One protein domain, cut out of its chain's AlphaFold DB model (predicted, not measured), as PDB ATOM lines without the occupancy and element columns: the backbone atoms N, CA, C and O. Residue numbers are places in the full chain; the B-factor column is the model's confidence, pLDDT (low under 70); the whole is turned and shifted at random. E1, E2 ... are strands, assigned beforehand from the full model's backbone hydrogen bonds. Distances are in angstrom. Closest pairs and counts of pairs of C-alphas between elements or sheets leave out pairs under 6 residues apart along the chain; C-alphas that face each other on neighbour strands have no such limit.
ATOM      1  N   VAL A 561     142.840 114.231 172.945       96.19
ATOM      2  CA  VAL A 561     143.302 115.336 173.788       96.19
ATOM      3  C   VAL A 561     142.860 115.036 175.213       96.19
ATOM      4  O   VAL A 561     141.688 115.177 175.554       96.19
ATOM      5  N   ILE A 562     143.796 114.603 176.052       97.06
ATOM      6  CA  ILE A 562     143.512 114.235 177.441       97.06
ATOM      7  C   ILE A 562     144.012 115.350 178.348       97.06
ATOM      8  O   ILE A 562     145.200 115.671 178.331       97.06
ATOM      9  N   LEU A 563     143.111 115.917 179.143       96.94
ATOM     10  CA  LEU A 563     143.395 116.935 180.147       96.94
ATOM     11  C   LEU A 563     143.328 116.312 181.546       96.94
ATOM     12  O   LEU A 563     142.288 115.789 181.949       96.94
ATOM     13  N   ASP A 564     144.433 116.404 182.280       95.38
ATOM     14  CA  ASP A 564     144.574 115.981 183.674       95.38
ATOM     15  C   ASP A 564     145.100 117.162 184.502       95.38
ATOM     16  O   ASP A 564     146.239 117.597 184.323       95.38
ATOM     17  N   ASP A 565     144.237 117.727 185.351       91.12
ATOM     18  CA  ASP A 565     144.430 119.025 186.011       91.12
ATOM     19  C   ASP A 565     144.768 120.140 185.001       91.12
ATOM     20  O   ASP A 565     143.892 120.620 184.277       91.12
ATOM     21  N   ILE A 566     146.033 120.547 184.906       92.50
ATOM     22  CA  ILE A 566     146.513 121.537 183.932       92.50
ATOM     23  C   ILE A 566     147.399 120.918 182.850       92.50
ATOM     24  O   ILE A 566     147.899 121.635 181.986       92.50
ATOM     25  N   THR A 567     147.647 119.611 182.897       96.50
ATOM     26  CA  THR A 567     148.509 118.917 181.944       96.50
ATOM     27  C   THR A 567     147.673 118.336 180.814       96.50
ATOM     28  O   THR A 567     146.788 117.513 181.033       96.50
ATOM     29  N   VAL A 568     147.996 118.718 179.581       97.69
ATOM     30  CA  VAL A 568     147.409 118.155 178.364       97.69
ATOM     31  C   VAL A 568     148.357 117.128 177.763       97.69
ATOM     32  O   VAL A 568     149.567 117.355 177.688       97.69
ATOM     33  N   ARG A 569     147.801 116.005 177.304       97.75
ATOM     34  CA  ARG A 569     148.492 114.965 176.537       97.75
ATOM     35  C   ARG A 569     147.786 114.757 175.203       97.75
ATOM     36  O   ARG A 569     146.582 114.520 175.176       97.75
ATOM     37  N   LEU A 570     148.554 114.828 174.120       97.12
ATOM     38  CA  LEU A 570     148.101 114.579 172.753       97.12
ATOM     39  C   LEU A 570     148.615 113.217 172.291       97.12
ATOM     40  O   LEU A 570     149.824 112.967 172.332       97.12
ATOM     41  N   THR A 571     147.723 112.344 171.830       94.31
ATOM     42  CA  THR A 571     148.094 110.999 171.360       94.31
ATOM     43  C   THR A 571     147.288 110.583 170.143       94.31
ATOM     44  O   THR A 571     146.124 110.936 170.035       94.31
ATOM     45  N   GLY A 572     147.881 109.787 169.252       90.06
ATOM     46  CA  GLY A 572     147.142 109.129 168.166       90.06
ATOM     47  C   GLY A 572     146.768 110.014 166.975       90.06
ATOM     48  O   GLY A 572     146.128 109.516 166.062       90.06
ATOM     49  N   TYR A 573     147.180 111.285 166.947       91.50
ATOM     50  CA  TYR A 573     146.953 112.138 165.781       91.50
ATOM     51  C   TYR A 573     147.855 111.729 164.607       91.50
ATOM     52  O   TYR A 573     148.965 111.227 164.798       91.50
ATOM     53  N   SER A 574     147.380 111.945 163.386       87.44
ATOM     54  CA  SER A 574     148.046 111.506 162.163       87.44
ATOM     55  C   SER A 574     149.231 112.381 161.735       87.44
ATOM     56  O   SER A 574     149.281 113.575 162.014       87.44
ATOM     57  N   ASP A 575     150.173 111.813 160.973       83.75
ATOM     58  CA  ASP A 575     151.389 112.521 160.519       83.75
ATOM     59  C   ASP A 575     151.110 113.731 159.605       83.75
ATOM     60  O   ASP A 575     151.941 114.630 159.468       83.75
ATOM     61  N   ASN A 576     149.942 113.759 158.955       78.88
ATOM     62  CA  ASN A 576     149.502 114.854 158.086       78.88
ATOM     63  C   ASN A 576     148.830 116.014 158.845       78.88
ATOM     64  O   ASN A 576     148.406 116.984 158.209       78.88
ATOM     65  N   VAL A 577     148.761 115.951 160.179       86.19
ATOM     66  CA  VAL A 577     148.359 117.073 161.031       86.19
ATOM     67  C   VAL A 577     149.466 117.422 162.016       86.19
ATOM     68  O   VAL A 577     150.226 116.572 162.473       86.19
ATOM     69  N   LYS A 578     149.570 118.706 162.361       88.81
ATOM     70  CA  LYS A 578     150.589 119.183 163.295       88.81
ATOM     71  C   LYS A 578     149.952 120.001 164.415       88.81
ATOM     72  O   LYS A 578     149.412 121.064 164.112       88.81
ATOM     73  N   PRO A 579     150.051 119.581 165.692       92.62
ATOM     74  CA  PRO A 579     149.633 120.412 166.816       92.62
ATOM     75  C   PRO A 579     150.260 121.807 166.724       92.62
ATOM     76  O   PRO A 579     151.454 121.957 166.454       92.62
ATOM     77  N   SER A 580     149.430 122.830 166.879       89.31
ATOM     78  CA  SER A 580     149.763 124.209 166.533       89.31
ATOM     79  C   SER A 580     149.730 125.097 167.768       89.31
ATOM     80  O   SER A 580     150.754 125.643 168.178       89.31
ATOM     81  N   TRP A 581     148.566 125.218 168.393       89.12
ATOM     82  CA  TRP A 581     148.338 126.040 169.577       89.12
ATOM     83  C   TRP A 581     147.106 125.536 170.316       89.12
ATOM     84  O   TRP A 581     146.343 124.744 169.770       89.12
ATOM     85  N   TYR A 582     146.907 125.974 171.549       91.19
ATOM     86  CA  TYR A 582     145.722 125.632 172.326       91.19
ATOM     87  C   TYR A 582     145.055 126.883 172.880       91.19
ATOM     88  O   TYR A 582     145.709 127.908 173.050       91.19
ATOM     89  N   ASN A 583     143.772 126.771 173.202       88.69
ATOM     90  CA  ASN A 583     143.043 127.744 174.001       88.69
ATOM     91  C   ASN A 583     142.372 127.043 175.178       88.69
ATOM     92  O   ASN A 583     141.858 125.935 175.019       88.69
ATOM     93  N   VAL A 584     142.346 127.689 176.337       90.69
ATOM     94  CA  VAL A 584     141.504 127.270 177.458       90.69
ATOM     95  C   VAL A 584     140.110 127.865 177.255       90.69
ATOM     96  O   VAL A 584     139.954 129.012 176.846       90.69
ATOM     97  N   ILE A 585     139.076 127.077 177.509       88.75
ATOM     98  CA  ILE A 585     137.694 127.545 177.524       88.75
ATOM     99  C   ILE A 585     137.201 127.381 178.951       88.75
ATOM    100  O   ILE A 585     137.230 126.275 179.494       88.75
ATOM    101  N   TYR A 586     136.752 128.477 179.555       88.88
ATOM    102  CA  TYR A 586     136.149 128.442 180.881       88.88
ATOM    103  C   TYR A 586     134.655 128.175 180.777       88.88
ATOM    104  O   TYR A 586     133.984 128.699 179.893       88.88
ATOM    105  N   LEU A 587     134.142 127.366 181.695       88.88
ATOM    106  CA  LEU A 587     132.718 127.128 181.872       88.88
ATOM    107  C   LEU A 587     132.221 128.029 182.995       88.88
ATOM    108  O   LEU A 587     132.753 127.975 184.106       88.88
ATOM    109  N   ILE A 588     131.212 128.839 182.709       86.88
ATOM    110  CA  ILE A 588     130.525 129.693 183.686       86.88
ATOM    111  C   ILE A 588     129.048 129.300 183.743       86.88
ATOM    112  O   ILE A 588     128.538 128.716 182.786       86.88
ATOM    113  N   GLU A 589     128.387 129.537 184.875       85.19
ATOM    114  CA  GLU A 589     126.945 129.287 185.007       85.19
ATOM    115  C   GLU A 589     126.192 130.149 183.992       85.19
ATOM    116  O   GLU A 589     126.494 131.329 183.847       85.19
ATOM    117  N   ALA A 590     125.270 129.538 183.251       72.25
ATOM    118  CA  ALA A 590     124.489 130.256 182.254       72.25
ATOM    119  C   ALA A 590     123.267 130.905 182.919       72.25
ATOM    120  O   ALA A 590     122.443 130.202 183.510       72.25
ATOM    121  N   GLU A 591     123.124 132.227 182.799       70.31
ATOM    122  CA  GLU A 591     121.878 132.913 183.154       70.31
ATOM    123  C   GLU A 591     120.798 132.704 182.073       70.31
ATOM    124  O   GLU A 591     121.079 132.350 180.923       70.31
ATOM    125  N   GLU A 592     119.527 132.903 182.436       50.84
ATOM    126  CA  GLU A 592     118.401 132.728 181.513       50.84
ATOM    127  C   GLU A 592     118.502 133.731 180.344       50.84
ATOM    128  O   GLU A 592     118.283 134.929 180.506       50.84
ATOM    129  N   GLY A 593     118.842 133.229 179.151       48.91
ATOM    130  CA  GLY A 593     119.042 134.037 177.941       48.91
ATOM    131  C   GLY A 593     120.505 134.327 177.584       48.91
ATOM    132  O   GLY A 593     120.749 134.995 176.577       48.91
ATOM    133  N   GLU A 594     121.476 133.821 178.349       47.41
ATOM    134  CA  GLU A 594     122.888 133.824 177.961       47.41
ATOM    135  C   GLU A 594     123.251 132.565 177.171       47.41
ATOM    136  O   GLU A 594     122.771 131.466 177.454       47.41
ATOM    137  N   TYR A 595     124.113 132.714 176.158       52.69
ATOM    138  CA  TYR A 595     124.412 131.619 175.242       52.69
ATOM    139  C   TYR A 595     125.914 131.354 175.059       52.69
ATOM    140  O   TYR A 595     126.707 132.291 174.910       52.69
ATOM    141  N   PRO A 596     126.317 130.072 174.998       52.78
ATOM    142  CA  PRO A 596     127.709 129.681 174.844       52.78
ATOM    143  C   PRO A 596     128.290 130.028 173.468       52.78
ATOM    144  O   PRO A 596     127.831 129.538 172.437       52.78
ATOM    145  N   TYR A 597     129.404 130.765 173.454       59.41
ATOM    146  CA  TYR A 597     130.253 130.903 172.262       59.41
ATOM    147  C   TYR A 597     131.052 129.623 171.958       59.41
ATOM    148  O   TYR A 597     131.567 129.462 170.852       59.41
ATOM    149  N   PHE A 598     131.160 128.721 172.936       72.94
ATOM    150  CA  PHE A 598     131.906 127.467 172.871       72.94
ATOM    151  C   PHE A 598     131.091 126.315 173.477       72.94
ATOM    152  O   PHE A 598     130.362 126.562 174.437       72.94
ATOM    153  N   PRO A 599     131.215 125.070 172.971       76.38
ATOM    154  CA  PRO A 599     130.501 123.913 173.512       76.38
ATOM    155  C   PRO A 599     130.596 123.809 175.040       76.38
ATOM    156  O   PRO A 599     131.682 123.901 175.606       76.38
ATOM    157  N   ALA A 600     129.460 123.601 175.705       79.12
ATOM    158  CA  ALA A 600     129.381 123.477 177.155       79.12
ATOM    159  C   ALA A 600     128.295 122.464 177.564       79.12
ATOM    160  O   ALA A 600     127.354 122.243 176.792       79.12
ATOM    161  N   PRO A 601     128.414 121.826 178.745       82.62
ATOM    162  CA  PRO A 601     127.347 121.007 179.315       82.62
ATOM    163  C   PRO A 601     126.091 121.832 179.621       82.62
ATOM    164  O   PRO A 601     126.159 123.049 179.781       82.62
ATOM    165  N   GLU A 602     124.950 121.156 179.752       82.19
ATOM    166  CA  GLU A 602     123.686 121.789 180.142       82.19
ATOM    167  C   GLU A 602     123.830 122.564 181.466       82.19
ATOM    168  O   GLU A 602     124.440 122.071 182.415       82.19
ATOM    169  N   GLY A 603     123.293 123.789 181.511       80.00
ATOM    170  CA  GLY A 603     123.404 124.701 182.659       80.00
ATOM    171  C   GLY A 603     124.669 125.569 182.687       80.00
ATOM    172  O   GLY A 603     124.771 126.461 183.528       80.00
ATOM    173  N   TYR A 604     125.608 125.361 181.761       84.12
ATOM    174  CA  TYR A 604     126.832 126.153 181.654       84.12
ATOM    175  C   TYR A 604     126.979 126.783 180.273       84.12
ATOM    176  O   TYR A 604     126.449 126.294 179.274       84.12
ATOM    177  N   MET A 605     127.783 127.839 180.205       81.19
ATOM    178  CA  MET A 605     128.231 128.426 178.952       81.19
ATOM    179  C   MET A 605     129.759 128.444 178.857       81.19
ATOM    180  O   MET A 605     130.466 128.709 179.829       81.19
ATOM    181  N   GLY A 606     130.274 128.154 177.661       78.69
ATOM    182  CA  GLY A 606     131.695 128.234 177.351       78.69
ATOM    183  C   GLY A 606     132.098 129.666 176.999       78.69
ATOM    184  O   GLY A 606     131.541 130.272 176.077       78.69
ATOM    185  N   HIS A 607     133.086 130.191 177.717       77.50
ATOM    186  CA  HIS A 607     133.621 131.538 177.570       77.50
ATOM    187  C   HIS A 607     135.101 131.505 177.167       77.50
ATOM    188  O   HIS A 607     135.887 130.708 177.689       77.50
ATOM    189  N   ASN A 608     135.487 132.388 176.239       73.94
ATOM    190  CA  ASN A 608     136.874 132.492 175.792       73.94
ATOM    191  C   ASN A 608     137.770 132.942 176.950       73.94
ATOM    192  O   ASN A 608     137.609 134.049 177.465       73.94
ATOM    193  N   ALA A 609     138.750 132.126 177.318       76.88
ATOM    194  CA  ALA A 609     139.747 132.509 178.299       76.88
ATOM    195  C   ALA A 609     140.792 133.422 177.644       76.88
ATOM    196  O   ALA A 609     141.818 132.962 177.138       76.88
ATOM    197  N   VAL A 610     140.521 134.730 177.624       74.44
ATOM    198  CA  VAL A 610     141.430 135.728 177.040       74.44
ATOM    199  C   VAL A 610     142.842 135.529 177.604       74.44
ATOM    200  O   VAL A 610     143.024 135.354 178.810       74.44
ATOM    201  N   MET A 611     143.842 135.486 176.719       74.06
ATOM    202  CA  MET A 611     145.251 135.230 177.060       74.06
ATOM    203  C   MET A 611     145.571 133.878 177.741       74.06
ATOM    204  O   MET A 611     146.718 133.665 178.141       74.06
ATOM    205  N   CYS A 612     144.632 132.930 177.837       84.62
ATOM    206  CA  CYS A 612     144.888 131.555 178.300       84.62
ATOM    207  C   CYS A 612     145.077 130.604 177.112       84.62
ATOM    208  O   CYS A 612     144.390 129.596 176.950       84.62
ATOM    209  N   LYS A 613     146.027 130.958 176.253       86.31
ATOM    210  CA  LYS A 613     146.407 130.218 175.053       86.31
ATOM    211  C   LYS A 613     147.923 130.256 174.898       86.31
ATOM    212  O   LYS A 613     148.548 131.242 175.297       86.31
ATOM    213  N   ASP A 614     148.508 129.211 174.317       88.50
ATOM    214  CA  ASP A 614     149.926 129.191 173.914       88.50
ATOM    215  C   ASP A 614     150.158 128.228 172.735       88.50
ATOM    216  O   ASP A 614     149.285 127.443 172.350       88.50
ATOM    217  N   PHE A 615     151.353 128.277 172.151       89.12
ATOM    218  CA  PHE A 615     151.801 127.325 171.144       89.12
ATOM    219  C   PHE A 615     152.073 125.951 171.756       89.12
ATOM    220  O   PHE A 615     152.719 125.821 172.797       89.12
ATOM    221  N   ILE A 616     151.651 124.910 171.044       92.81
ATOM    222  CA  ILE A 616     151.954 123.529 171.411       92.81
ATOM    223  C   ILE A 616     153.367 123.222 170.912       92.81
ATOM    224  O   ILE A 616     153.628 123.229 169.708       92.81
ATOM    225  N   LYS A 617     154.295 122.996 171.845       91.25
ATOM    226  CA  LYS A 617     155.704 122.685 171.543       91.25
ATOM    227  C   LYS A 617     156.008 121.195 171.643       91.25
ATOM    228  O   LYS A 617     156.857 120.704 170.907       91.25
ATOM    229  N   ASP A 618     155.272 120.501 172.504       94.19
ATOM    230  CA  ASP A 618     155.440 119.091 172.822       94.19
ATOM    231  C   ASP A 618     154.065 118.428 172.959       94.19
ATOM    232  O   ASP A 618     153.081 119.085 173.290       94.19
ATOM    233  N   ASN A 619     153.996 117.108 172.777       95.62
ATOM    234  CA  ASN A 619     152.753 116.335 172.935       95.62
ATOM    235  C   ASN A 619     152.273 116.241 174.385       95.62
ATOM    236  O   ASN A 619     151.217 115.680 174.662       95.62
ATOM    237  N   THR A 620     153.066 116.728 175.333       96.94
ATOM    238  CA  THR A 620     152.673 116.869 176.730       96.94
ATOM    239  C   THR A 620     153.094 118.246 177.200       96.94
ATOM    240  O   THR A 620     154.277 118.574 177.158       96.94
ATOM    241  N   PHE A 621     152.132 119.052 177.633       96.75
ATOM    242  CA  PHE A 621     152.370 120.433 178.040       96.75
ATOM    243  C   PHE A 621     151.389 120.849 179.132       96.75
ATOM    244  O   PHE A 621     150.301 120.293 179.248       96.75
ATOM    245  N   ASN A 622     151.779 121.841 179.931       95.06
ATOM    246  CA  ASN A 622     150.879 122.458 180.900       95.06
ATOM    247  C   ASN A 622     150.209 123.681 180.278       95.06
ATOM    248  O   ASN A 622     150.888 124.494 179.646       95.06
ATOM    249  N   VAL A 623     148.899 123.819 180.477       92.25
ATOM    250  CA  VAL A 623     148.159 124.994 180.020       92.25
ATOM    251  C   VAL A 623     148.356 126.184 180.942       92.25
ATOM    252  O   VAL A 623     148.492 126.059 182.161       92.25
ATOM    253  N   ILE A 624     148.356 127.368 180.339       89.31
ATOM    254  CA  ILE A 624     148.343 128.636 181.056       89.31
ATOM    255  C   ILE A 624     146.918 128.904 181.545       89.31
ATOM    256  O   ILE A 624     145.984 128.942 180.751       89.31
ATOM    257  N   MET A 625     146.777 129.159 182.845       84.94
ATOM    258  CA  MET A 625     145.527 129.587 183.475       84.94
ATOM    259  C   MET A 625     145.739 130.995 184.047       84.94
ATOM    260  O   MET A 625     146.657 131.184 184.846       84.94
ATOM    261  N   ARG A 626     144.932 131.984 183.649       76.06
ATOM    262  CA  ARG A 626     144.997 133.377 184.147       76.06
ATOM    263  C   ARG A 626     143.633 133.882 184.604       76.06
ATOM    264  O   ARG A 626     142.633 133.451 184.035       76.06
ATOM    265  N   ASP A 627     143.646 134.763 185.614       60.53
ATOM    266  CA  ASP A 627     142.654 135.781 186.045       60.53
ATOM    267  C   ASP A 627     141.151 135.425 186.109       60.53
ATOM    268  O   ASP A 627     140.320 136.275 186.410       60.53
ATOM    269  N   VAL A 628     140.774 134.173 185.854       60.53
ATOM    270  CA  VAL A 628     139.380 133.753 185.633       60.53
ATOM    271  C   VAL A 628     138.996 132.524 186.469       60.53
ATOM    272  O   VAL A 628     137.819 132.180 186.589       60.53
ATOM    273  N   LYS A 629     139.968 131.878 187.131       57.78
ATOM    274  CA  LYS A 629     139.710 130.697 187.977       57.78
ATOM    275  C   LYS A 629     138.697 130.956 189.101       57.78
ATOM    276  O   LYS A 629     138.052 130.010 189.537       57.78
ATOM    277  N   ASP A 630     138.528 132.202 189.540       64.50
ATOM    278  CA  ASP A 630     137.689 132.526 190.699       64.50
ATOM    279  C   ASP A 630     136.178 132.434 190.393       64.50
ATOM    280  O   ASP A 630     135.380 132.066 191.264       64.50
ATOM    281  N   TYR A 631     135.764 132.693 189.147       75.25
ATOM    282  CA  TYR A 631     134.353 132.618 188.748       75.25
ATOM    283  C   TYR A 631     134.011 131.390 187.898       75.25
ATOM    284  O   TYR A 631     132.861 130.958 187.941       75.25
ATOM    285  N   ALA A 632     134.982 130.763 187.228       86.69
ATOM    286  CA  ALA A 632     134.740 129.557 186.441       86.69
ATOM    287  C   ALA A 632     134.246 128.374 187.301       86.69
ATOM    288  O   ALA A 632     134.794 128.075 188.363       86.69
ATOM    289  N   SER A 633     133.222 127.677 186.812       90.25
ATOM    290  CA  SER A 633     132.699 126.433 187.393       90.25
ATOM    291  C   SER A 633     133.401 125.197 186.828       90.25
ATOM    292  O   SER A 633     133.427 124.146 187.460       90.25
ATOM    293  N   GLY A 634     134.046 125.327 185.670       91.50
ATOM    294  CA  GLY A 634     134.860 124.287 185.049       91.50
ATOM    295  C   GLY A 634     135.682 124.836 183.888       91.50
ATOM    296  O   GLY A 634     135.667 126.037 183.617       91.50
ATOM    297  N   TYR A 635     136.420 123.971 183.201       92.75
ATOM    298  CA  TYR A 635     137.163 124.323 181.994       92.75
ATOM    299  C   TYR A 635     137.487 123.095 181.145       92.75
ATOM    300  O   TYR A 635     137.444 121.953 181.605       92.75
ATOM    301  N   TYR A 636     137.846 123.353 179.894       93.94
ATOM    302  CA  TYR A 636     138.468 122.382 179.004       93.94
ATOM    303  C   TYR A 636     139.468 123.086 178.083       93.94
ATOM    304  O   TYR A 636     139.560 124.316 178.059       93.94
ATOM    305  N   VAL A 637     140.244 122.307 177.336       93.75
ATOM    306  CA  VAL A 637     141.263 122.821 176.421       93.75
ATOM    307  C   VAL A 637     140.896 122.447 174.995       93.75
ATOM    308  O   VAL A 637     140.683 121.278 174.687       93.75
ATOM    309  N   ARG A 638     140.863 123.441 174.109       92.00
ATOM    310  CA  ARG A 638     140.761 123.245 172.664       92.00
ATOM    311  C   ARG A 638     142.152 123.281 172.057       92.00
ATOM    312  O   ARG A 638     142.800 124.327 172.064       92.00
ATOM    313  N   CYS A 639     142.598 122.160 171.509       91.81
ATOM    314  CA  CYS A 639     143.867 122.048 170.799       91.81
ATOM    315  C   CYS A 639     143.641 122.215 169.302       91.81
ATOM    316  O   CYS A 639     142.799 121.539 168.717       91.81
ATOM    317  N   TYR A 640     144.416 123.093 168.678       88.50
ATOM    318  CA  TYR A 640     144.374 123.375 167.253       88.50
ATOM    319  C   TYR A 640     145.527 122.695 166.523       88.50
ATOM    320  O   TYR A 640     146.655 122.646 167.018       88.50
ATOM    321  N   TYR A 641     145.250 122.234 165.309       88.31
ATOM    322  CA  TYR A 641     146.168 121.496 164.453       88.31
ATOM    323  C   TYR A 641     146.282 122.203 163.104       88.31
ATOM    324  O   TYR A 641     145.275 122.507 162.463       88.31
ATOM    325  N   ASP A 642     147.512 122.453 162.662       84.00
ATOM    326  CA  ASP A 642     147.789 122.861 161.292       84.00
ATOM    327  C   ASP A 642     147.557 121.657 160.373       84.00
ATOM    328  O   ASP A 642     148.101 120.570 160.590       84.00
ATOM    329  N   THR A 643     146.767 121.872 159.328       78.69
ATOM    330  CA  THR A 643     146.545 120.926 158.230       78.69
ATOM    331  C   THR A 643     147.013 121.572 156.925       78.69
ATOM    332  O   THR A 643     147.219 122.786 156.851       78.69
ATOM    333  N   LYS A 644     147.134 120.792 155.847       75.12
ATOM    334  CA  LYS A 644     147.527 121.330 154.534       75.12
ATOM    335  C   LYS A 644     146.570 122.395 153.990       75.12
ATOM    336  O   LYS A 644     146.995 123.265 153.228       75.12
ATOM    337  N   PHE A 645     145.288 122.326 154.348       69.62
ATOM    338  CA  PHE A 645     144.248 123.185 153.777       69.62
ATOM    339  C   PHE A 645     143.684 124.237 154.748       69.62
ATOM    340  O   PHE A 645     142.869 125.064 154.337       69.62
ATOM    341  N   GLY A 646     144.127 124.243 156.010       72.94
ATOM    342  CA  GLY A 646     143.657 125.164 157.048       72.94
ATOM    343  C   GLY A 646     143.944 124.652 158.462       72.94
ATOM    344  O   GLY A 646     144.897 123.906 158.674       72.94
ATOM    345  N   LEU A 647     143.104 125.020 159.424       75.25
ATOM    346  CA  LEU A 647     143.168 124.579 160.818       75.25
ATOM    347  C   LEU A 647     142.064 123.572 161.157       75.25
ATOM    348  O   LEU A 647     140.915 123.702 160.712       75.25
ATOM    349  N   ALA A 648     142.414 122.622 162.018       80.00
ATOM    350  CA  ALA A 648     141.488 121.747 162.723       80.00
ATOM    351  C   ALA A 648     141.579 121.935 164.232       80.00
ATOM    352  O   ALA A 648     142.529 122.551 164.714       80.00
ATOM    353  N   TYR A 649     140.572 121.468 164.968       86.31
ATOM    354  CA  TYR A 649     140.587 121.527 166.423       86.31
ATOM    355  C   TYR A 649     139.953 120.295 167.058       86.31
ATOM    356  O   TYR A 649     138.993 119.733 166.533       86.31
ATOM    357  N   LYS A 650     140.463 119.934 168.234       88.44
ATOM    358  CA  LYS A 650     139.926 118.886 169.094       88.44
ATOM    359  C   LYS A 650     139.831 119.415 170.520       88.44
ATOM    360  O   LYS A 650     140.781 120.013 171.026       88.44
ATOM    361  N   ASP A 651     138.678 119.205 171.138       92.19
ATOM    362  CA  ASP A 651     138.430 119.577 172.529       92.19
ATOM    363  C   ASP A 651     138.837 118.429 173.459       92.19
ATOM    364  O   ASP A 651     138.666 117.255 173.121       92.19
ATOM    365  N   SER A 652     139.392 118.771 174.620       95.25
ATOM    366  CA  SER A 652     139.706 117.814 175.677       95.25
ATOM    367  C   SER A 652     138.457 117.341 176.420       95.25
ATOM    368  O   SER A 652     137.363 117.886 176.265       95.25
ATOM    369  N   ASN A 653     138.632 116.380 177.331       94.69
ATOM    370  CA  ASN A 653     137.663 116.181 178.407       94.69
ATOM    371  C   ASN A 653     137.506 117.455 179.259       94.69
ATOM    372  O   ASN A 653     138.425 118.273 179.364       94.69
ATOM    373  N   ILE A 654     136.333 117.595 179.876       94.44
ATOM    374  CA  ILE A 654     135.985 118.709 180.764       94.44
ATOM    375  C   ILE A 654     136.433 118.390 182.194       94.44
ATOM    376  O   ILE A 654     136.254 117.264 182.664       94.44
ATOM    377  N   ILE A 655     136.967 119.392 182.893       92.19
ATOM    378  CA  ILE A 655     137.219 119.368 184.337       92.19
ATOM    379  C   ILE A 655     136.281 120.375 185.007       92.19
ATOM    380  O   ILE A 655     136.327 121.567 184.709       92.19
ATOM    381  N   MET A 656     135.450 119.901 185.934       90.69
ATOM    382  CA  MET A 656     134.648 120.764 186.805       90.69
ATOM    383  C   MET A 656     135.459 121.132 188.051       90.69
ATOM    384  O   MET A 656     136.107 120.270 188.643       90.69
ATOM    385  N   ILE A 657     135.447 122.415 188.418       84.44
ATOM    386  CA  ILE A 657     136.151 122.954 189.594       84.44
ATOM    387  C   ILE A 657     135.181 123.143 190.770       84.44
ATOM    388  O   ILE A 657     135.596 122.995 191.921       84.44
TER     389      ILE A 657
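This is residues 561 to 657 of the 658 residues of the protein "Mtd_N domain-containing protein" of Parabacteroides distasonis (UniProt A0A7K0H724). Two antiparallel sheets lie face to face with their strands crossed: a large, strongly twisted sheet, E4 E3 E6 E7, makes one layer, and a small sheet, E1 E2 E5, covers part of one of its faces. The long axis runs from the link between E2 and E3 to the long link between E3 and E4, residues 590 to 603, which has no named element. The printed part has 97 residues with seven named strands, E1 to E7 in order along the chain, and no named helix; the class is all strand. It is compact, with a radius of gyration of the C-alphas of 13.7 A, but elongated in outline, with spans of 44 by 25 by 22 A.

In the large sheet, E3 is residues 578 to 589, 33.7 A long, from C-alpha 578 at (150.589, 119.183, 163.295). E4 is residues 604 to 615, 27.1 A; E6 is residues 634 to 643, 29.4 A; E7 is residues 646 to 651, 17.3 A, ending with C-alpha 651 at (138.430, 119.577, 172.529). In the small sheet, E1 is residues 561 to 564, 10.0 A, from C-alpha 561 at (143.302, 115.336, 173.788); E2 is residues 567 to 571, 13.2 A; E5 is residues 620 to 622, 7.2 A.

E3 and E6 are the inner strands of the large sheet, antiparallel at 155 degrees, with N 583 and O 638 2.9 A apart, within hydrogen-bond range. E3 and E4 form a hairpin, with N 605 and O 588 at 2.8 A; E3 bends by 52 degrees at residue 581 and E4 by 68 degrees at residue 610. E6 and E7 form a hairpin, with N 641 and O 648 at 2.8 A. Residues 634 to 635 of E6 also pair, antiparallel, with residues 655 to 656. In the small sheet E2 is the inner strand: E1 and E2 form a hairpin, with N 562 and O 569 at 2.9 A, and E2 and E5 are antiparallel, with N 568 and O 621 at 2.8 A. The two sheets make a sandwich, two sheets face to face: the facing parts are 10.0 A centre to centre and the strands stand at 52 degrees. The closest C-alphas of E1 and E6 are those of Leu 563 and Val 637, 7.3 A apart. E3 and E5 are apart.

The two C-alphas farthest apart, those of Asp 575 and Glu 592, are 44.0 A from each other. The printed part has no cut. The links E3 to E4 and E5 to E6 are long. Mean pLDDT of the printed part is 83.8; residues 592 to 597, 627 to 630 and 645 are under 70.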